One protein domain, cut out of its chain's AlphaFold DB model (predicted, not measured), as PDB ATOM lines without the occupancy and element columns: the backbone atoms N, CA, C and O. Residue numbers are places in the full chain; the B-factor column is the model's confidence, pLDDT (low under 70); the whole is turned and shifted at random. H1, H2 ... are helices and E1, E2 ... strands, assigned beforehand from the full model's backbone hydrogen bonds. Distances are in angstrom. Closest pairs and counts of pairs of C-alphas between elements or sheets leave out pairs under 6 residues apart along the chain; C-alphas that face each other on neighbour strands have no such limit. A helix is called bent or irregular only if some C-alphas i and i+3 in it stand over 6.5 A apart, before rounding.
ATOM      1  N   ILE A   8     159.185 200.213 160.246       97.44
ATOM      2  CA  ILE A   8     158.526 200.339 158.943       97.44
ATOM      3  C   ILE A   8     159.558 200.335 157.818       97.44
ATOM      4  O   ILE A   8     160.679 200.817 157.990       97.44
ATOM      5  N   ASN A   9     159.159 199.845 156.650       97.50
ATOM      6  CA  ASN A   9     159.963 199.973 155.445       97.50
ATOM      7  C   ASN A   9     159.642 201.282 154.725       97.50
ATOM      8  O   ASN A   9     158.478 201.612 154.500       97.50
ATOM      9  N   ILE A  10     160.688 201.989 154.305       98.31
ATOM     10  CA  ILE A  10     160.612 203.080 153.337       98.31
ATOM     11  C   ILE A  10     161.236 202.561 152.044       98.31
ATOM     12  O   ILE A  10     162.451 202.408 151.942       98.31
ATOM     13  N   GLU A  11     160.390 202.216 151.078       97.25
ATOM     14  CA  GLU A  11     160.799 201.461 149.885       97.25
ATOM     15  C   GLU A  11     160.060 201.890 148.605       97.25
ATOM     16  O   GLU A  11     160.151 201.243 147.569       97.25
ATOM     17  N   THR A  12     159.334 203.011 148.660       97.25
ATOM     18  CA  THR A  12     158.598 203.593 147.530       97.25
ATOM     19  C   THR A  12     158.931 205.076 147.381       97.25
ATOM     20  O   THR A  12     159.381 205.712 148.337       97.25
ATOM     21  N   VAL A  13     158.680 205.637 146.192       96.31
ATOM     22  CA  VAL A  13     158.838 207.081 145.933       96.31
ATOM     23  C   VAL A  13     157.965 207.888 146.889       96.31
ATOM     24  O   VAL A  13     158.477 208.715 147.634       96.31
ATOM     25  N   ASP A  14     156.677 207.554 146.969       97.19
ATOM     26  CA  ASP A  14     155.732 208.181 147.892       97.19
ATOM     27  C   ASP A  14     156.179 208.111 149.358       97.19
ATOM     28  O   ASP A  14     155.983 209.070 150.101       97.19
ATOM     29  N   GLY A  15     156.749 206.981 149.792       96.62
ATOM     30  CA  GLY A  15     157.238 206.813 151.161       96.62
ATOM     31  C   GLY A  15     158.409 207.741 151.477       96.62
ATOM     32  O   GLY A  15     158.472 208.289 152.576       96.62
ATOM     33  N   HIS A  16     159.307 207.949 150.510       97.06
ATOM     34  CA  HIS A  16     160.402 208.914 150.627       97.06
ATOM     35  C   HIS A  16     159.876 210.356 150.618       97.06
ATOM     36  O   HIS A  16     160.157 211.113 151.543       97.06
ATOM     37  N   GLU A  17     159.032 210.715 149.649       97.00
ATOM     38  CA  GLU A  17     158.483 212.074 149.507       97.00
ATOM     39  C   GLU A  17     157.615 212.501 150.699       97.00
ATOM     40  O   GLU A  17     157.563 213.679 151.050       97.00
ATOM     41  N   LYS A  18     156.922 211.552 151.337       97.62
ATOM     42  CA  LYS A  18     156.026 211.806 152.475       97.62
ATOM     43  C   LYS A  18     156.683 211.532 153.825       97.62
ATOM     44  O   LYS A  18     155.965 211.514 154.825       97.62
ATOM     45  N   ILE A  19     158.004 211.344 153.882       98.00
ATOM     46  CA  ILE A  19     158.693 211.007 155.132       98.00
ATOM     47  C   ILE A  19     158.403 212.015 156.247       98.00
ATOM     48  O   ILE A  19     158.105 211.602 157.360       98.00
ATOM     49  N   ASP A  20     158.384 213.313 155.944       97.94
ATOM     50  CA  ASP A  20     158.126 214.355 156.945       97.94
ATOM     51  C   ASP A  20     156.733 214.174 157.581       97.94
ATOM     52  O   ASP A  20     156.590 214.179 158.798       97.94
ATOM     53  N   ARG A  21     155.716 213.841 156.774       97.94
ATOM     54  CA  ARG A  21     154.357 213.548 157.268       97.94
ATOM     55  C   ARG A  21     154.282 212.256 158.081       97.94
ATOM     56  O   ARG A  21     153.450 212.152 158.976       97.94
ATOM     57  N   ILE A  22     155.105 211.258 157.753       97.38
ATOM     58  CA  ILE A  22     155.207 210.017 158.538       97.38
ATOM     59  C   ILE A  22     155.825 210.329 159.907       97.38
ATOM     60  O   ILE A  22     155.337 209.839 160.922       97.38
ATOM     61  N   LEU A  23     156.860 211.171 159.937       97.75
ATOM     62  CA  LEU A  23     157.556 211.595 161.154       97.75
ATOM     63  C   LEU A  23     156.725 212.553 162.032       97.75
ATOM     64  O   LEU A  23     157.038 212.736 163.203       97.75
ATOM     65  N   GLU A  24     155.649 213.133 161.503       97.44
ATOM     66  CA  GLU A  24     154.670 213.941 162.250       97.44
ATOM     67  C   GLU A  24     153.530 213.111 162.872       97.44
ATOM     68  O   GLU A  24     152.667 213.661 163.561       97.44
ATOM     69  N   ALA A  25     153.481 211.798 162.625       97.12
ATOM     70  CA  ALA A  25     152.411 210.946 163.131       97.12
ATOM     71  C   ALA A  25     152.348 210.961 164.670       97.12
ATOM     72  O   ALA A  25     153.362 210.845 165.356       97.12
ATOM     73  N   SER A  26     151.136 211.040 165.228       97.06
ATOM     74  CA  SER A  26     150.923 211.127 166.683       97.06
ATOM     75  C   SER A  26     151.352 209.884 167.465       97.06
ATOM     76  O   SER A  26     151.406 209.934 168.687       97.06
ATOM     77  N   ASN A  27     151.620 208.782 166.767       95.38
ATOM     78  CA  ASN A  27     152.051 207.500 167.307       95.38
ATOM     79  C   ASN A  27     153.475 207.120 166.857       95.38
ATOM     80  O   ASN A  27     153.811 205.934 166.814       95.38
ATOM     81  N   LEU A  28     154.297 208.102 166.466       96.31
ATOM     82  CA  LEU A  28     155.685 207.891 166.037       96.31
ATOM     83  C   LEU A  28     156.522 207.163 167.094       96.31
ATOM     84  O   LEU A  28     157.371 206.343 166.767       96.31
ATOM     85  N   ASP A  29     156.247 207.446 168.358       94.31
ATOM     86  CA  ASP A  29     156.839 206.852 169.552       94.31
ATOM     87  C   ASP A  29     156.604 205.336 169.675       94.31
ATOM     88  O   ASP A  29     157.330 204.660 170.401       94.31
ATOM     89  N   MET A  30     155.663 204.765 168.912       94.50
ATOM     90  CA  MET A  30     155.542 203.310 168.762       94.50
ATOM     91  C   MET A  30     156.643 202.698 167.884       94.50
ATOM     92  O   MET A  30     156.870 201.486 167.952       94.50
ATOM     93  N   LEU A  31     157.293 203.487 167.023       96.00
ATOM     94  CA  LEU A  31     158.323 203.004 166.110       96.00
ATOM     95  C   LEU A  31     159.692 202.989 166.782       96.00
ATOM     96  O   LEU A  31     160.163 203.962 167.356       96.00
ATOM     97  N   TYR A  32     160.379 201.865 166.625       96.69
ATOM     98  CA  TYR A  32     161.780 201.710 166.985       96.69
ATOM     99  C   TYR A  32     162.715 202.261 165.897       96.69
ATOM    100  O   TYR A  32     163.838 202.690 166.174       96.69
ATOM    101  N   GLY A  33     162.280 202.233 164.638       97.56
ATOM    102  CA  GLY A  33     163.078 202.719 163.525       97.56
ATOM    103  C   GLY A  33     162.457 202.451 162.166       97.56
ATOM    104  O   GLY A  33     161.308 202.025 162.052       97.56
ATOM    105  N   ILE A  34     163.254 202.674 161.132       98.50
ATOM    106  CA  ILE A  34     162.892 202.410 159.747       98.50
ATOM    107  C   ILE A  34     163.950 201.551 159.056       98.50
ATOM    108  O   ILE A  34     165.123 201.542 159.445       98.50
ATOM    109  N   VAL A  35     163.541 200.893 157.978       98.56
ATOM    110  CA  VAL A  35     164.432 200.200 157.046       98.56
ATOM    111  C   VAL A  35     164.267 200.805 155.654       98.56
ATOM    112  O   VAL A  35     163.160 200.878 155.130       98.56
ATOM    113  N   LEU A  36     165.362 201.225 155.023       98.62
ATOM    114  CA  LEU A  36     165.359 201.579 153.604       98.62
ATOM    115  C   LEU A  36     165.354 200.303 152.752       98.62
ATOM    116  O   LEU A  36     166.367 199.600 152.676       98.62
ATOM    117  N   GLY A  37     164.245 200.026 152.069       98.19
ATOM    118  CA  GLY A  37     164.114 198.910 151.131       98.19
ATOM    119  C   GLY A  37     164.632 199.281 149.742       98.19
ATOM    120  O   GLY A  37     163.869 199.668 148.862       98.19
ATOM    121  N   ARG A  38     165.950 199.177 149.516       97.62
ATOM    122  CA  ARG A  38     166.579 199.683 148.275       97.62
ATOM    123  C   ARG A  38     166.125 198.974 147.001       97.62
ATOM    124  O   ARG A  38     166.046 199.614 145.962       97.62
ATOM    125  N   THR A  39     165.853 197.669 147.052       96.56
ATOM    126  CA  THR A  39     165.438 196.902 145.863       96.56
ATOM    127  C   THR A  39     164.086 197.377 145.341       96.56
ATOM    128  O   THR A  39     163.964 197.658 144.151       96.56
ATOM    129  N   ASP A  40     163.101 197.526 146.222       97.81
ATOM    130  CA  ASP A  40     161.772 197.996 145.831       97.81
ATOM    131  C   ASP A  40     161.781 199.488 145.483       97.81
ATOM    132  O   ASP A  40     161.159 199.884 144.495       97.81
ATOM    133  N   LEU A  41     162.611 200.292 146.163       97.69
ATOM    134  CA  LEU A  41     162.803 201.698 145.801       97.69
ATOM    135  C   LEU A  41     163.404 201.846 144.395       97.69
ATOM    136  O   LEU A  41     162.927 202.645 143.591       97.69
ATOM    137  N   CYS A  42     164.419 201.042 144.070       97.56
ATOM    138  CA  CYS A  42     164.989 200.973 142.728       97.56
ATOM    139  C   CYS A  42     163.941 200.603 141.680       97.56
ATOM    140  O   CYS A  42     163.861 201.261 140.641       97.56
ATOM    141  N   ASN A  43     163.114 199.594 141.961       97.00
ATOM    142  CA  ASN A  43     162.035 199.189 141.065       97.00
ATOM    143  C   ASN A  43     161.044 200.340 140.832       97.00
ATOM    144  O   ASN A  43     160.677 200.605 139.686       97.00
ATOM    145  N   ALA A  44     160.663 201.062 141.890       95.06
ATOM    146  CA  ALA A  44     159.759 202.207 141.805       95.06
ATOM    147  C   ALA A  44     160.350 203.370 140.982       95.06
ATOM    148  O   ALA A  44     159.638 204.002 140.203       95.06
ATOM    149  N   LEU A  45     161.660 203.608 141.096       96.06
ATOM    150  CA  LEU A  45     162.384 204.664 140.377       96.06
ATOM    151  C   LEU A  45     162.890 204.244 138.985       96.06
ATOM    152  O   LEU A  45     163.447 205.067 138.263       96.06
ATOM    153  N   LYS A  46     162.710 202.975 138.590       97.00
ATOM    154  CA  LYS A  46     163.288 202.374 137.369       97.00
ATOM    155  C   LYS A  46     164.824 202.445 137.324       97.00
ATOM    156  O   LYS A  46     165.426 202.507 136.250       97.00
ATOM    157  N   VAL A  47     165.451 202.373 138.493       96.88
ATOM    158  CA  VAL A  47     166.904 202.337 138.686       96.88
ATOM    159  C   VAL A  47     167.356 200.886 138.771       96.88
ATOM    160  O   VAL A  47     166.762 200.085 139.484       96.88
ATOM    161  N   LYS A  48     168.414 200.517 138.045       94.88
ATOM    162  CA  LYS A  48     168.872 199.116 137.997       94.88
ATOM    163  C   LYS A  48     169.750 198.712 139.179       94.88
ATOM    164  O   LYS A  48     169.706 197.555 139.589       94.88
ATOM    165  N   ASP A  49     170.590 199.621 139.667       96.25
ATOM    166  CA  ASP A  49     171.583 199.313 140.699       96.25
ATOM    167  C   ASP A  49     171.173 199.910 142.056       96.25
ATOM    168  O   ASP A  49     171.142 201.135 142.189       96.25
ATOM    169  N   PRO A  50     170.927 199.089 143.096       96.75
ATOM    170  CA  PRO A  50     170.647 199.574 144.452       96.75
ATOM    171  C   PRO A  50     171.821 200.291 145.123       96.75
ATOM    172  O   PRO A  50     171.664 200.825 146.221       96.75
ATOM    173  N   ASN A  51     173.000 200.297 144.499       97.62
ATOM    174  CA  ASN A  51     174.174 201.031 144.962       97.62
ATOM    175  C   ASN A  51     174.448 202.291 144.119       97.62
ATOM    176  O   ASN A  51     175.494 202.915 144.292       97.62
ATOM    177  N   ALA A  52     173.530 202.675 143.221       97.81
ATOM    178  CA  ALA A  52     173.674 203.864 142.389       97.81
ATOM    179  C   ALA A  52     173.749 205.158 143.232       97.81
ATOM    180  O   ALA A  52     173.106 205.247 144.286       97.81
ATOM    181  N   PRO A  53     174.468 206.198 142.761       98.06
ATOM    182  CA  PRO A  53     174.602 207.468 143.481       98.06
ATOM    183  C   PRO A  53     173.270 208.144 143.826       98.06
ATOM    184  O   PRO A  53     173.138 208.741 144.891       98.06
ATOM    185  N   GLU A  54     172.263 208.024 142.959       97.69
ATOM    186  CA  GLU A  54     170.926 208.581 143.200       97.69
ATOM    187  C   GLU A  54     170.213 207.905 144.383       97.69
ATOM    188  O   GLU A  54     169.635 208.590 145.223       97.69
ATOM    189  N   ILE A  55     170.352 206.582 144.533       98.31
ATOM    190  CA  ILE A  55     169.817 205.833 145.682       98.31
ATOM    191  C   ILE A  55     170.565 206.210 146.960       98.31
ATOM    192  O   ILE A  55     169.957 206.342 148.022       98.31
ATOM    193  N   LEU A  56     171.880 206.425 146.868       98.62
ATOM    194  CA  LEU A  56     172.682 206.878 148.002       98.62
ATOM    195  C   LEU A  56     172.265 208.282 148.458       98.62
ATOM    196  O   LEU A  56     172.180 208.529 149.659       98.62
ATOM    197  N   SER A  57     171.980 209.184 147.515       98.44
ATOM    198  CA  SER A  57     171.483 210.532 147.807       98.44
ATOM    199  C   SER A  57     170.147 210.481 148.553       98.44
ATOM    200  O   SER A  57     170.010 211.089 149.614       98.44
ATOM    201  N   LEU A  58     169.199 209.672 148.064       98.31
ATOM    202  CA  LEU A  58     167.905 209.460 148.722       98.31
ATOM    203  C   LEU A  58     168.058 208.858 150.123       98.31
ATOM    204  O   LEU A  58     167.369 209.280 151.048       98.31
ATOM    205  N   ALA A  59     168.984 207.911 150.302       98.56
ATOM    206  CA  ALA A  59     169.283 207.322 151.604       98.56
ATOM    207  C   ALA A  59     169.850 208.352 152.595       98.56
ATOM    208  O   ALA A  59     169.426 208.390 153.750       98.56
ATOM    209  N   LYS A  60     170.792 209.198 152.149       98.75
ATOM    210  CA  LYS A  60     171.381 210.265 152.975       98.75
ATOM    211  C   LYS A  60     170.318 211.277 153.404       98.75
ATOM    212  O   LYS A  60     170.259 211.608 154.586       98.75
ATOM    213  N   ASP A  61     169.469 211.721 152.478       98.44
ATOM    214  CA  ASP A  61     168.346 212.620 152.770       98.44
ATOM    215  C   ASP A  61     167.368 211.994 153.781       98.44
ATOM    216  O   ASP A  61     167.143 212.551 154.858       98.44
ATOM    217  N   LEU A  62     166.892 210.776 153.496       98.56
ATOM    218  CA  LEU A  62     165.964 210.033 154.349       98.56
ATOM    219  C   LEU A  62     166.488 209.895 155.783       98.56
ATOM    220  O   LEU A  62     165.805 210.255 156.742       98.56
ATOM    221  N   PHE A  63     167.702 209.371 155.949       98.69
ATOM    222  CA  PHE A  63     168.238 209.098 157.280       98.69
ATOM    223  C   PHE A  63     168.629 210.362 158.036       98.69
ATOM    224  O   PHE A  63     168.542 210.365 159.262       98.69
ATOM    225  N   THR A  64     168.987 211.445 157.343       98.44
ATOM    226  CA  THR A  64     169.217 212.743 157.989       98.44
ATOM    227  C   THR A  64     167.942 213.246 158.662       98.44
ATOM    228  O   THR A  64     167.996 213.644 159.824       98.44
ATOM    229  N   LYS A  65     166.796 213.173 157.974       98.25
ATOM    230  CA  LYS A  65     165.491 213.561 158.532       98.25
ATOM    231  C   LYS A  65     165.093 212.659 159.699       98.25
ATOM    232  O   LYS A  65     164.790 213.129 160.786       98.25
ATOM    233  N   VAL A  66     165.187 211.345 159.516       98.12
ATOM    234  CA  VAL A  66     164.740 210.357 160.514       98.12
ATOM    235  C   VAL A  66     165.563 210.418 161.806       98.12
ATOM    236  O   VAL A  66     165.009 210.304 162.900       98.12
ATOM    237  N   LYS A  67     166.875 210.670 161.710       96.56
ATOM    238  CA  LYS A  67     167.753 210.814 162.884       96.56
ATOM    239  C   LYS A  67     167.362 211.983 163.791       96.56
ATOM    240  O   LYS A  67     167.623 211.909 164.989       96.56
ATOM    241  N   GLN A  68     166.698 213.017 163.268       97.00
ATOM    242  CA  GLN A  68     166.201 214.141 164.076       97.00
ATOM    243  C   GLN A  68     165.101 213.712 165.061       97.00
ATOM    244  O   GLN A  68     164.874 214.390 166.059       97.00
ATOM    245  N   HIS A  69     164.468 212.561 164.819       97.31
ATOM    246  CA  HIS A  69     163.397 212.001 165.642       97.31
ATOM    247  C   HIS A  69     163.868 210.844 166.544       97.31
ATOM    248  O   HIS A  69     163.044 210.129 167.103       97.31
ATOM    249  N   ASN A  70     165.184 210.643 166.703       95.62
ATOM    250  CA  ASN A  70     165.784 209.568 167.517       95.62
ATOM    251  C   ASN A  70     165.374 208.137 167.110       95.62
ATOM    252  O   ASN A  70     165.492 207.200 167.900       95.62
ATOM    253  N   LEU A  71     164.924 207.955 165.869       97.94
ATOM    254  CA  LEU A  71     164.595 206.651 165.304       97.94
ATOM    255  C   LEU A  71     165.842 205.965 164.744       97.94
ATOM    256  O   LEU A  71     166.772 206.620 164.263       97.94
ATOM    257  N   ARG A  72     165.854 204.626 164.768       98.00
ATOM    258  CA  ARG A  72     166.937 203.864 164.139       98.00
ATOM    259  C   ARG A  72     166.797 203.815 162.624       98.00
ATOM    260  O   ARG A  72     165.700 203.658 162.100       98.00
ATOM    261  N   CYS A  73     167.931 203.852 161.942       98.75
ATOM    262  CA  CYS A  73     168.028 203.821 160.489       98.75
ATOM    263  C   CYS A  73     168.751 202.548 160.041       98.75
ATOM    264  O   CYS A  73     169.939 202.375 160.320       98.75
ATOM    265  N   LEU A  74     168.048 201.647 159.357       98.69
ATOM    266  CA  LEU A  74     168.629 200.426 158.804       98.69
ATOM    267  C   LEU A  74     168.582 200.432 157.275       98.69
ATOM    268  O   LEU A  74     167.667 200.984 156.668       98.69
ATOM    269  N   VAL A  75     169.555 199.776 156.643       98.75
ATOM    270  CA  VAL A  75     169.578 199.571 155.187       98.75
ATOM    271  C   VAL A  75     169.258 198.121 154.848       98.75
ATOM    272  O   VAL A  75     169.968 197.216 155.277       98.75
ATOM    273  N   GLY A  76     168.236 197.908 154.026       98.19
ATOM    274  CA  GLY A  76     167.889 196.613 153.452       98.19
ATOM    275  C   GLY A  76     167.949 196.622 151.922       98.19
ATOM    276  O   GLY A  76     168.565 197.487 151.289       98.19
ATOM    277  N   GLY A  77     167.301 195.626 151.315       95.88
ATOM    278  CA  GLY A  77     167.167 195.492 149.862       95.88
ATOM    279  C   GLY A  77     168.458 195.057 149.162       95.88
ATOM    280  O   GLY A  77     169.347 195.870 148.900       95.88
ATOM    281  N   GLY A  78     168.569 193.763 148.846       92.56
ATOM    282  CA  GLY A  78     169.635 193.231 147.986       92.56
ATOM    283  C   GLY A  78     171.060 193.456 148.507       92.56
ATOM    284  O   GLY A  78     171.975 193.675 147.710       92.56
ATOM    285  N   ILE A  79     171.255 193.451 149.831       97.94
ATOM    286  CA  ILE A  79     172.576 193.612 150.448       97.94
ATOM    287  C   ILE A  79     173.480 192.440 150.044       97.94
ATOM    288  O   ILE A  79     173.185 191.275 150.295       97.94
ATOM    289  N   THR A  80     174.599 192.777 149.404       97.00
ATOM    290  CA  THR A  80     175.666 191.853 148.986       97.00
ATOM    291  C   THR A  80     177.026 192.497 149.263       97.00
ATOM    292  O   THR A  80     177.083 193.662 149.655       97.00
ATOM    293  N   ALA A  81     178.135 191.796 149.002       95.94
ATOM    294  CA  ALA A  81     179.480 192.377 149.108       95.94
ATOM    295  C   ALA A  81     179.639 193.681 148.291       95.94
ATOM    296  O   ALA A  81     180.318 194.612 148.717       95.94
ATOM    297  N   ARG A  82     178.919 193.819 147.165       97.19
ATOM    298  CA  ARG A  82     178.914 195.053 146.354       97.19
ATOM    299  C   ARG A  82     178.295 196.259 147.066       97.19
ATOM    300  O   ARG A  82     178.527 197.387 146.649       97.19
ATOM    301  N   SER A  83     177.530 196.043 148.135       98.19
ATOM    302  CA  SER A  83     176.927 197.115 148.930       98.19
ATOM    303  C   SER A  83     177.867 197.709 149.978       98.19
ATOM    304  O   SER A  83     177.522 198.721 150.578       98.19
ATOM    305  N   VAL A  84     179.060 197.142 150.197       98.31
ATOM    306  CA  VAL A  84     180.010 197.644 151.207       98.31
ATOM    307  C   VAL A  84     180.353 199.133 151.014       98.31
ATOM    308  O   VAL A  84     180.267 199.866 152.003       98.31
ATOM    309  N   PRO A  85     180.681 199.634 149.803       98.44
ATOM    310  CA  PRO A  85     180.950 201.061 149.610       98.44
ATOM    311  C   PRO A  85     179.736 201.935 149.945       98.44
ATOM    312  O   PRO A  85     179.871 202.918 150.665       98.44
ATOM    313  N   PHE A  86     178.541 201.521 149.512       98.62
ATOM    314  CA  PHE A  86     177.284 202.215 149.804       98.62
ATOM    315  C   PHE A  86     177.035 202.339 151.314       98.62
ATOM    316  O   PHE A  86     176.691 203.408 151.806       98.62
ATOM    317  N   LEU A  87     177.244 201.256 152.071       98.62
ATOM    318  CA  LEU A  87     177.071 201.267 153.524       98.62
ATOM    319  C   LEU A  87     178.097 202.170 154.218       98.62
ATOM    320  O   LEU A  87     177.759 202.838 155.190       98.62
ATOM    321  N   ARG A  88     179.346 202.202 153.736       98.38
ATOM    322  CA  ARG A  88     180.403 203.065 154.296       98.38
ATOM    323  C   ARG A  88     180.114 204.547 154.088       98.38
ATOM    324  O   ARG A  88     180.354 205.333 154.999       98.38
ATOM    325  N   GLU A  89     179.538 204.911 152.948       98.62
ATOM    326  CA  GLU A  89     179.084 206.277 152.659       98.62
ATOM    327  C   GLU A  89     177.975 206.774 153.600       98.62
ATOM    328  O   GLU A  89     177.720 207.976 153.675       98.62
ATOM    329  N   LEU A  90     177.316 205.861 154.316       98.50
ATOM    330  CA  LEU A  90     176.269 206.154 155.291       98.50
ATOM    331  C   LEU A  90     176.756 206.061 156.746       98.50
ATOM    332  O   LEU A  90     175.943 206.150 157.667       98.50
ATOM    333  N   ASN A  91     178.059 205.881 156.989       97.75
ATOM    334  CA  ASN A  91     178.608 205.814 158.345       97.75
ATOM    335  C   ASN A  91     178.229 207.068 159.156       97.75
ATOM    336  O   ASN A  91     178.457 208.194 158.721       97.75
ATOM    337  N   GLY A  92     177.652 206.856 160.341       97.06
ATOM    338  CA  GLY A  92     177.094 207.913 161.194       97.06
ATOM    339  C   GLY A  92     175.611 208.225 160.942       97.06
ATOM    340  O   GLY A  92     174.963 208.782 161.821       97.06
ATOM    341  N   LEU A  93     175.047 207.822 159.798       98.19
ATOM    342  CA  LEU A  93     173.617 207.971 159.489       98.19
ATOM    343  C   LEU A  93     172.817 206.684 159.711       98.19
ATOM    344  O   LEU A  93     171.606 206.752 159.909       98.19
ATOM    345  N   ILE A  94     173.475 205.524 159.698       98.56
ATOM    346  CA  ILE A  94     172.835 204.216 159.878       98.56
ATOM    347  C   ILE A  94     173.218 203.578 161.208       98.56
ATOM    348  O   ILE A  94     174.345 203.697 161.679       98.56
ATOM    349  N   ASP A  95     172.266 202.859 161.787       98.62
ATOM    350  CA  ASP A  95     172.444 202.051 162.991       98.62
ATOM    351  C   ASP A  95     172.674 200.578 162.663       98.62
ATOM    352  O   ASP A  95     173.121 199.817 163.518       98.62
ATOM    353  N   GLY A  96     172.361 200.170 161.434       98.31
ATOM    354  CA  GLY A  96     172.500 198.795 160.998       98.31
ATOM    355  C   GLY A  96     172.155 198.577 159.533       98.31
ATOM    356  O   GLY A  96     171.839 199.501 158.784       98.31
ATOM    357  N   TYR A  97     172.212 197.320 159.127       98.69
ATOM    358  CA  TYR A  97     171.751 196.856 157.824       98.69
ATOM    359  C   TYR A  97     171.215 195.434 157.951       98.69
ATOM    360  O   TYR A  97     171.464 194.753 158.946       98.69
ATOM    361  N   GLU A  98     170.484 194.968 156.950       98.06
ATOM    362  CA  GLU A  98     169.932 193.621 156.948       98.06
ATOM    363  C   GLU A  98     170.079 192.918 155.600       98.06
ATOM    364  O   GLU A  98     170.032 193.506 154.521       98.06
ATOM    365  N   THR A  99     170.249 191.606 155.688       97.00
ATOM    366  CA  THR A  99     169.907 190.680 154.607       97.00
ATOM    367  C   THR A  99     168.490 190.164 154.856       97.00
ATOM    368  O   THR A  99     167.875 190.489 155.867       97.00
ATOM    369  N   ARG A 100     167.964 189.287 153.999       93.88
ATOM    370  CA  ARG A 100     166.598 188.771 154.174       93.88
ATOM    371  C   ARG A 100     166.403 187.963 155.463       93.88
ATOM    372  O   ARG A 100     165.268 187.754 155.893       93.88
ATOM    373  N   LYS A 101     167.487 187.416 156.024       95.19
ATOM    374  CA  LYS A 101     167.446 186.463 157.144       95.19
ATOM    375  C   LYS A 101     168.264 186.873 158.361       95.19
ATOM    376  O   LYS A 101     168.097 186.264 159.413       95.19
ATOM    377  N   VAL A 102     169.128 187.877 158.231       97.12
ATOM    378  CA  VAL A 102     170.038 188.308 159.295       97.12
ATOM    379  C   VAL A 102     170.078 189.826 159.355       97.12
ATOM    380  O   VAL A 102     170.356 190.480 158.346       97.12
ATOM    381  N   VAL A 103     169.858 190.361 160.555       97.19
ATOM    382  CA  VAL A 103     169.920 191.792 160.864       97.19
ATOM    383  C   VAL A 103     171.221 192.098 161.605       97.19
ATOM    384  O   VAL A 103     171.492 191.542 162.668       97.19
ATOM    385  N   PHE A 104     171.998 193.038 161.076       97.88
ATOM    386  CA  PHE A 104     173.180 193.614 161.711       97.88
ATOM    387  C   PHE A 104     172.783 194.937 162.365       97.88
ATOM    388  O   PHE A 104     172.976 196.005 161.794       97.88
ATOM    389  N   GLY A 105     172.178 194.861 163.551       96.75
ATOM    390  CA  GLY A 105     171.562 196.015 164.222       96.75
ATOM    391  C   GLY A 105     172.522 196.971 164.939       96.75
ATOM    392  O   GLY A 105     172.053 197.930 165.546       96.75
ATOM    393  N   ASP A 106     173.826 196.697 164.919       97.31
ATOM    394  CA  ASP A 106     174.884 197.526 165.506       97.31
ATOM    395  C   ASP A 106     175.963 197.750 164.439       97.31
ATOM    396  O   ASP A 106     176.872 196.932 164.255       97.31
ATOM    397  N   TYR A 107     175.804 198.830 163.670       98.00
ATOM    398  CA  TYR A 107     176.699 199.150 162.563       98.00
ATOM    399  C   TYR A 107     178.134 199.397 163.030       98.00
ATOM    400  O   TYR A 107     179.067 198.990 162.343       98.00
ATOM    401  N   ASP A 108     178.340 199.992 164.205       97.31
ATOM    402  CA  ASP A 108     179.682 200.286 164.713       97.31
ATOM    403  C   ASP A 108     180.499 199.024 164.987       97.31
ATOM    404  O   ASP A 108     181.707 199.009 164.742       97.31
ATOM    405  N   LYS A 109     179.844 197.942 165.414       97.12
ATOM    406  CA  LYS A 109     180.486 196.624 165.507       97.12
ATOM    407  C   LYS A 109     180.593 195.948 164.147       97.12
ATOM    408  O   LYS A 109     181.647 195.418 163.800       97.12
ATOM    409  N   ALA A 110     179.519 195.971 163.360       95.81
ATOM    410  CA  ALA A 110     179.469 195.273 162.079       95.81
ATOM    411  C   ALA A 110     180.435 195.865 161.036       95.81
ATOM    412  O   ALA A 110     180.920 195.136 160.168       95.81
ATOM    413  N   LYS A 111     180.757 197.166 161.121       94.75
ATOM    414  CA  LYS A 111     181.598 197.863 160.137       94.75
ATOM    415  C   LYS A 111     183.043 197.374 160.081       94.75
ATOM    416  O   LYS A 111     183.704 197.569 159.062       94.75
ATOM    417  N   VAL A 112     183.508 196.699 161.136       95.62
ATOM    418  CA  VAL A 112     184.853 196.108 161.213       95.62
ATOM    419  C   VAL A 112     185.045 195.019 160.156       95.62
ATOM    420  O   VAL A 112     186.129 194.909 159.590       95.62
ATOM    421  N   ASN A 113     184.000 194.237 159.856       95.19
ATOM    422  CA  ASN A 113     184.091 193.119 158.917       95.19
ATOM    423  C   ASN A 113     182.798 192.933 158.097       95.19
ATOM    424  O   ASN A 113     182.204 191.856 158.080       95.19
ATOM    425  N   ILE A 114     182.343 194.011 157.444       96.94
ATOM    426  CA  ILE A 114     181.062 194.041 156.708       96.94
ATOM    427  C   ILE A 114     180.996 192.940 155.649       96.94
ATOM    428  O   ILE A 114     179.996 192.240 155.557       96.94
ATOM    429  N   GLU A 115     182.043 192.801 154.836       97.56
ATOM    430  CA  GLU A 115     182.033 191.885 153.695       97.56
ATOM    431  C   GLU A 115     181.872 190.427 154.137       97.56
ATOM    432  O   GLU A 115     180.982 189.731 153.647       97.56
ATOM    433  N   GLU A 116     182.663 189.995 155.120       97.62
ATOM    434  CA  GLU A 116     182.556 188.649 155.680       97.62
ATOM    435  C   GLU A 116     181.229 188.445 156.416       97.62
ATOM    436  O   GLU A 116     180.600 187.397 156.276       97.62
ATOM    437  N   GLY A 117     180.757 189.456 157.151       98.00
ATOM    438  CA  GLY A 117     179.447 189.419 157.798       98.00
ATOM    439  C   GLY A 117     178.322 189.173 156.791       98.00
ATOM    440  O   GLY A 117     177.520 188.255 156.968       98.00
ATOM    441  N   ILE A 118     178.304 189.927 155.687       98.31
ATOM    442  CA  ILE A 118     177.341 189.732 154.597       98.31
ATOM    443  C   ILE A 118     177.488 188.336 153.989       98.31
ATOM    444  O   ILE A 118     176.480 187.663 153.772       98.31
ATOM    445  N   ARG A 119     178.718 187.876 153.732       98.25
ATOM    446  CA  ARG A 119     178.966 186.538 153.183       98.25
ATOM    447  C   ARG A 119     178.352 185.456 154.072       98.25
ATOM    448  O   ARG A 119     177.611 184.619 153.569       98.25
ATOM    449  N   LEU A 120     178.600 185.509 155.381       98.19
ATOM    450  CA  LEU A 120     178.052 184.557 156.352       98.19
ATOM    451  C   LEU A 120     176.523 184.621 156.429       98.19
ATOM    452  O   LEU A 120     175.874 183.576 156.469       98.19
ATOM    453  N   ALA A 121     175.935 185.818 156.393       98.31
ATOM    454  CA  ALA A 121     174.483 185.984 156.372       98.31
ATOM    455  C   ALA A 121     173.835 185.377 155.116       98.31
ATOM    456  O   ALA A 121     172.813 184.698 155.214       98.31
ATOM    457  N   LEU A 122     174.447 185.563 153.944       98.25
ATOM    458  CA  LEU A 122     173.971 184.964 152.696       98.25
ATOM    459  C   LEU A 122     174.187 183.445 152.666       98.25
ATOM    460  O   LEU A 122     173.326 182.720 152.172       98.25
ATOM    461  N   THR A 123     175.287 182.939 153.233       98.31
ATOM    462  CA  THR A 123     175.497 181.494 153.424       98.31
ATOM    463  C   THR A 123     174.432 180.898 154.347       98.31
ATOM    464  O   THR A 123     173.889 179.835 154.050       98.31
ATOM    465  N   PHE A 124     174.073 181.594 155.429       98.44
ATOM    466  CA  PHE A 124     172.961 181.190 156.287       98.44
ATOM    467  C   PHE A 124     171.634 181.158 155.518       98.44
ATOM    468  O   PHE A 124     170.909 180.167 155.595       98.44
ATOM    469  N   GLU A 125     171.322 182.202 154.744       97.94
ATOM    470  CA  GLU A 125     170.109 182.246 153.923       97.94
ATOM    471  C   GLU A 125     170.062 181.110 152.885       97.94
ATOM    472  O   GLU A 125     169.010 180.502 152.690       97.94
ATOM    473  N   TYR A 126     171.194 180.779 152.262       98.06
ATOM    474  CA  TYR A 126     171.306 179.648 151.343       98.06
ATOM    475  C   TYR A 126     170.941 178.320 152.025       98.06
ATOM    476  O   TYR A 126     170.005 177.646 151.589       98.06
ATOM    477  N   HIS A 127     171.593 177.987 153.143       98.50
ATOM    478  CA  HIS A 127     171.306 176.753 153.884       98.50
ATOM    479  C   HIS A 127     169.888 176.729 154.468       98.50
ATOM    480  O   HIS A 127     169.260 175.672 154.554       98.50
ATOM    481  N   TRP A 128     169.342 177.894 154.829       98.06
ATOM    482  CA  TRP A 128     167.941 178.020 155.219       98.06
ATOM    483  C   TRP A 128     167.002 177.561 154.097       98.06
ATOM    484  O   TRP A 128     166.037 176.842 154.361       98.06
ATOM    485  N   TYR A 129     167.271 177.938 152.843       98.19
ATOM    486  CA  TYR A 129     166.470 177.476 151.710       98.19
ATOM    487  C   TYR A 129     166.684 175.998 151.382       98.19
ATOM    488  O   TYR A 129     165.701 175.345 151.044       98.19
ATOM    489  N   GLU A 130     167.892 175.452 151.534       98.31
ATOM    490  CA  GLU A 130     168.119 174.004 151.392       98.31
ATOM    491  C   GLU A 130     167.294 173.207 152.411       98.31
ATOM    492  O   GLU A 130     166.574 172.270 152.052       98.31
ATOM    493  N   LEU A 131     167.328 173.624 153.682       98.06
ATOM    494  CA  LEU A 131     166.513 173.024 154.737       98.06
ATOM    495  C   LEU A 131     165.024 173.133 154.406       98.06
ATOM    496  O   LEU A 131     164.295 172.145 154.499       98.06
ATOM    497  N   LYS A 132     164.584 174.329 153.999       97.88
ATOM    498  CA  LYS A 132     163.196 174.608 153.635       97.88
ATOM    499  C   LYS A 132     162.735 173.712 152.483       97.88
ATOM    500  O   LYS A 132     161.658 173.129 152.560       97.88
ATOM    501  N   GLN A 133     163.539 173.603 151.428       98.38
ATOM    502  CA  GLN A 133     163.237 172.789 150.255       98.38
ATOM    503  C   GLN A 133     163.097 171.315 150.627       98.38
ATOM    504  O   GLN A 133     162.115 170.692 150.234       98.38
ATOM    505  N   ARG A 134     164.040 170.773 151.405       98.25
ATOM    506  CA  ARG A 134     163.979 169.383 151.864       98.25
ATOM    507  C   ARG A 134     162.728 169.128 152.704       98.25
ATOM    508  O   ARG A 134     161.966 168.228 152.381       98.25
ATOM    509  N   TYR A 135     162.485 169.961 153.718       98.12
ATOM    510  CA  TYR A 135     161.356 169.800 154.638       98.12
ATOM    511  C   TYR A 135     159.999 169.825 153.919       98.12
ATOM    512  O   TYR A 135     159.186 168.919 154.079       98.12
ATOM    513  N   TYR A 136     159.751 170.837 153.080       98.19
ATOM    514  CA  TYR A 136     158.490 170.901 152.333       98.19
ATOM    515  C   TYR A 136     158.410 169.862 151.213       98.19
ATOM    516  O   TYR A 136     157.312 169.456 150.847       98.19
ATOM    517  N   GLY A 137     159.552 169.425 150.680       98.44
ATOM    518  CA  GLY A 137     159.617 168.321 149.730       98.44
ATOM    519  C   GLY A 137     159.140 167.011 150.350       98.44
ATOM    520  O   GLY A 137     158.323 166.331 149.745       98.44
ATOM    521  N   GLU A 138     159.592 166.687 151.562       97.88
ATOM    522  CA  GLU A 138     159.155 165.491 152.297       97.88
ATOM    523  C   GLU A 138     157.641 165.506 152.546       97.88
ATOM    524  O   GLU A 138     156.956 164.555 152.168       97.88
ATOM    525  N   LEU A 139     157.105 166.618 153.062       97.94
ATOM    526  CA  LEU A 139     155.661 166.784 153.279       97.94
ATOM    527  C   LEU A 139     154.858 166.654 151.979       97.94
ATOM    528  O   LEU A 139     153.850 165.954 151.934       97.94
ATOM    529  N   TYR A 140     155.329 167.280 150.897       98.31
ATOM    530  CA  TYR A 140     154.684 167.172 149.593       98.31
ATOM    531  C   TYR A 140     154.601 165.717 149.110       98.31
ATOM    532  O   TYR A 140     153.564 165.309 148.590       98.31
ATOM    533  N   GLN A 141     155.673 164.933 149.268       98.38
ATOM    534  CA  GLN A 141     155.678 163.532 148.839       98.38
ATOM    535  C   GLN A 141     154.719 162.675 149.674       98.38
ATOM    536  O   GLN A 141     154.022 161.826 149.114       98.38
ATOM    537  N   GLU A 142     154.653 162.909 150.988       98.00
ATOM    538  CA  GLU A 142     153.705 162.230 151.877       98.00
ATOM    539  C   GLU A 142     152.252 162.529 151.477       98.00
ATOM    540  O   GLU A 142     151.466 161.605 151.235       98.00
ATOM    541  N   ASP A 143     151.918 163.809 151.312       98.31
ATOM    542  CA  ASP A 143     150.580 164.248 150.919       98.31
ATOM    543  C   ASP A 143     150.206 163.727 149.526       98.31
ATOM    544  O   ASP A 143     149.106 163.207 149.330       98.31
ATOM    545  N   ALA A 144     151.125 163.787 148.559       98.19
ATOM    546  CA  ALA A 144     150.901 163.264 147.213       98.19
ATOM    547  C   ALA A 144     150.623 161.751 147.224       98.19
ATOM    548  O   ALA A 144     149.706 161.279 146.541       98.19
ATOM    549  N   ALA A 145     151.362 160.981 148.030       97.69
ATOM    550  CA  ALA A 145     151.116 159.553 148.204       97.69
ATOM    551  C   ALA A 145     149.745 159.291 148.849       97.69
ATOM    552  O   ALA A 145     149.001 158.409 148.398       97.69
ATOM    553  N   LYS A 146     149.368 160.084 149.861       97.75
ATOM    554  CA  LYS A 146     148.069 159.966 150.531       97.75
ATOM    555  C   LYS A 146     146.906 160.318 149.604       97.75
ATOM    556  O   LYS A 146     145.929 159.570 149.565       97.75
ATOM    557  N   ILE A 147     147.024 161.395 148.828       98.00
ATOM    558  CA  ILE A 147     146.033 161.813 147.827       98.00
ATOM    559  C   ILE A 147     145.826 160.702 146.801       98.00
ATOM    560  O   ILE A 147     144.687 160.320 146.552       98.00
ATOM    561  N   LYS A 148     146.909 160.122 146.268       97.44
ATOM    562  CA  LYS A 148     146.830 159.009 145.310       97.44
ATOM    563  C   LYS A 148     146.127 157.780 145.897       97.44
ATOM    564  O   LYS A 148     145.353 157.115 145.214       97.44
ATOM    565  N   SER A 149     146.393 157.467 147.166       97.12
ATOM    566  CA  SER A 149     145.706 156.373 147.861       97.12
ATOM    567  C   SER A 149     144.206 156.652 148.005       97.12
ATOM    568  O   SER A 149     143.393 155.776 147.716       97.12
ATOM    569  N   LEU A 150     143.828 157.868 148.406       97.94
ATOM    570  CA  LEU A 150     142.428 158.258 148.577       97.94
ATOM    571  C   LEU A 150     141.676 158.352 147.245       97.94
ATOM    572  O   LEU A 150     140.540 157.891 147.171       97.94
ATOM    573  N   SER A 151     142.291 158.886 146.187       97.75
ATOM    574  CA  SER A 151     141.654 158.993 144.869       97.75
ATOM    575  C   SER A 151     141.300 157.619 144.305       97.75
ATOM    576  O   SER A 151     140.193 157.427 143.805       97.75
ATOM    577  N   SER A 152     142.176 156.625 144.501       96.19
ATOM    578  CA  SER A 152     141.904 155.232 144.141       96.19
ATOM    579  C   SER A 152     140.739 154.621 144.925       96.19
ATOM    580  O   SER A 152     140.004 153.817 144.361       96.19
ATOM    581  N   ILE A 153     140.569 154.966 146.208       96.50
ATOM    582  CA  ILE A 153     139.445 154.485 147.035       96.50
ATOM    583  C   ILE A 153     138.131 155.136 146.588       96.50
ATOM    584  O   ILE A 153     137.086 154.489 146.583       96.50
ATOM    585  N   LEU A 154     138.183 156.414 146.216       97.25
ATOM    586  CA  LEU A 154     137.012 157.215 145.861       97.25
ATOM    587  C   LEU A 154     136.628 157.128 144.374       97.25
ATOM    588  O   LEU A 154     135.573 157.630 144.000       97.25
ATOM    589  N   GLY A 155     137.461 156.521 143.524       95.19
ATOM    590  CA  GLY A 155     137.235 156.469 142.077       95.19
ATOM    591  C   GLY A 155     137.383 157.828 141.381       95.19
ATOM    592  O   GLY A 155     136.799 158.040 140.321       95.19
TER     593      GLY A 155
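This is residues 8 to 155 of the 157 residues of the protein "HpcH_HpaI domain-containing protein" of Anaerosporomusa subterranea (UniProt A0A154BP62). A compact head has one long helical arm sticking out of it: H6 begins at the head, turns through a kink near residue 114, and its residues 129 to 154, with Gly 155, stand free. The head is built on a small parallel sheet of four twisted strands, with H4 running along over E2 and E3, the short helices H3 and H5 grazing the sheet, H1 and H2 near H4, and the first part of H6 by the edge strand E4. The printed part has 148 residues with six named helices and four named strands, in the order E1 H1 H2 E2 H3 H4 E3 H5 E4 H6; the sheet runs E1 E2 E3 E4, and the class is mixed, helices and strands. The whole is loose, with a radius of gyration of the C-alphas of 20.5 A, and spans 67 by 38 by 31 A, the arm making its length.

Strand E1 holds residues 8 to 10 and begins at C-alpha 8, at (158.526, 200.339, 158.943). Two short helices follow, H1 at residues 13 to 17 and H2 at residues 19 to 23. Strand E2, residues 33 to 37, is 13.0 A long from first to last C-alpha. H3, residues 38 to 45, comes next without a residue between and measures 10.2 A. H4 takes residues 53 to 67 over 20.8 A, beginning at C-alpha 53, at (174.602, 207.468, 143.481). E3, residues 72 to 76, measures 12.9 A. H5, residues 81 to 88, measures 11.9 A and is irregular, with C-alphas 82 and 85 lying 7.1 A apart. E4 holds residues 96 to 98. H6, residues 107 to 154, is 60.1 A long and ends at C-alpha 154, at (137.012, 157.215, 145.861). It too is irregular, with C-alphas 112 and 115 lying 9.1 A apart, and has a kink of 92 degrees near residue 114.

E1 and E4 are the edge strands of the sheet, and from edge to edge the strands' lines turn by 86 degrees. E1 and E2 are parallel at 41 degrees, with N 10 and O 35 within hydrogen-bond range at 2.8 A. E2 and E3 are parallel at 20 degrees, with N 36 and O 74 at 2.8 A. E3 and E4 are parallel at 32 degrees, with N 98 and O 75 at 2.8 A. Residues 97 to 98 of E4 also pair antiparallel with residues 103 to 104. Three strand-helix-strand units, parallel neighbour strands with helices between them, have right-handed crossovers: E1, H1 H2, E2; E2, H3 H4, E3; and E3, H5, E4. H4 is on the sheet at a height of 9.9 A; on the local plane it stands at 10 degrees to E2 and runs along the strands. H3 only grazes the sheet with residues 38 to 41, and H5 with residues 83 to 87. H1 and H3 only just touch, with 3 pairs of C-alphas within 8 A, the closest being Val 13 and Ala 44 at 6.5 A. H2 and H4 only just touch, also with 3 pairs, through residues 62 to 66 of H4 alone; the closest C-alphas are those of Leu 23 and Val 66, 7.3 A apart. H5 touches residues 111 to 119 of H6 alone, and the closest C-alphas, those of Ala 81 and Glu 115, are 5.3 A apart. H4 and H6 are apart. Every O i to N i+4 pair is within hydrogen-bond range in H1, H2, H3 and H4, against 2 of 4 in H5 and 40 of 44 in H6.

The C-alphas of Gln 68 and Gly 155, the two farthest apart, are 68.2 A apart. Without the free stretch, the remaining 121 residues span 41 by 31 by 27 A. The printed part has no cut and no long link. Its mean pLDDT is 97.5, and no printed residue is under 70.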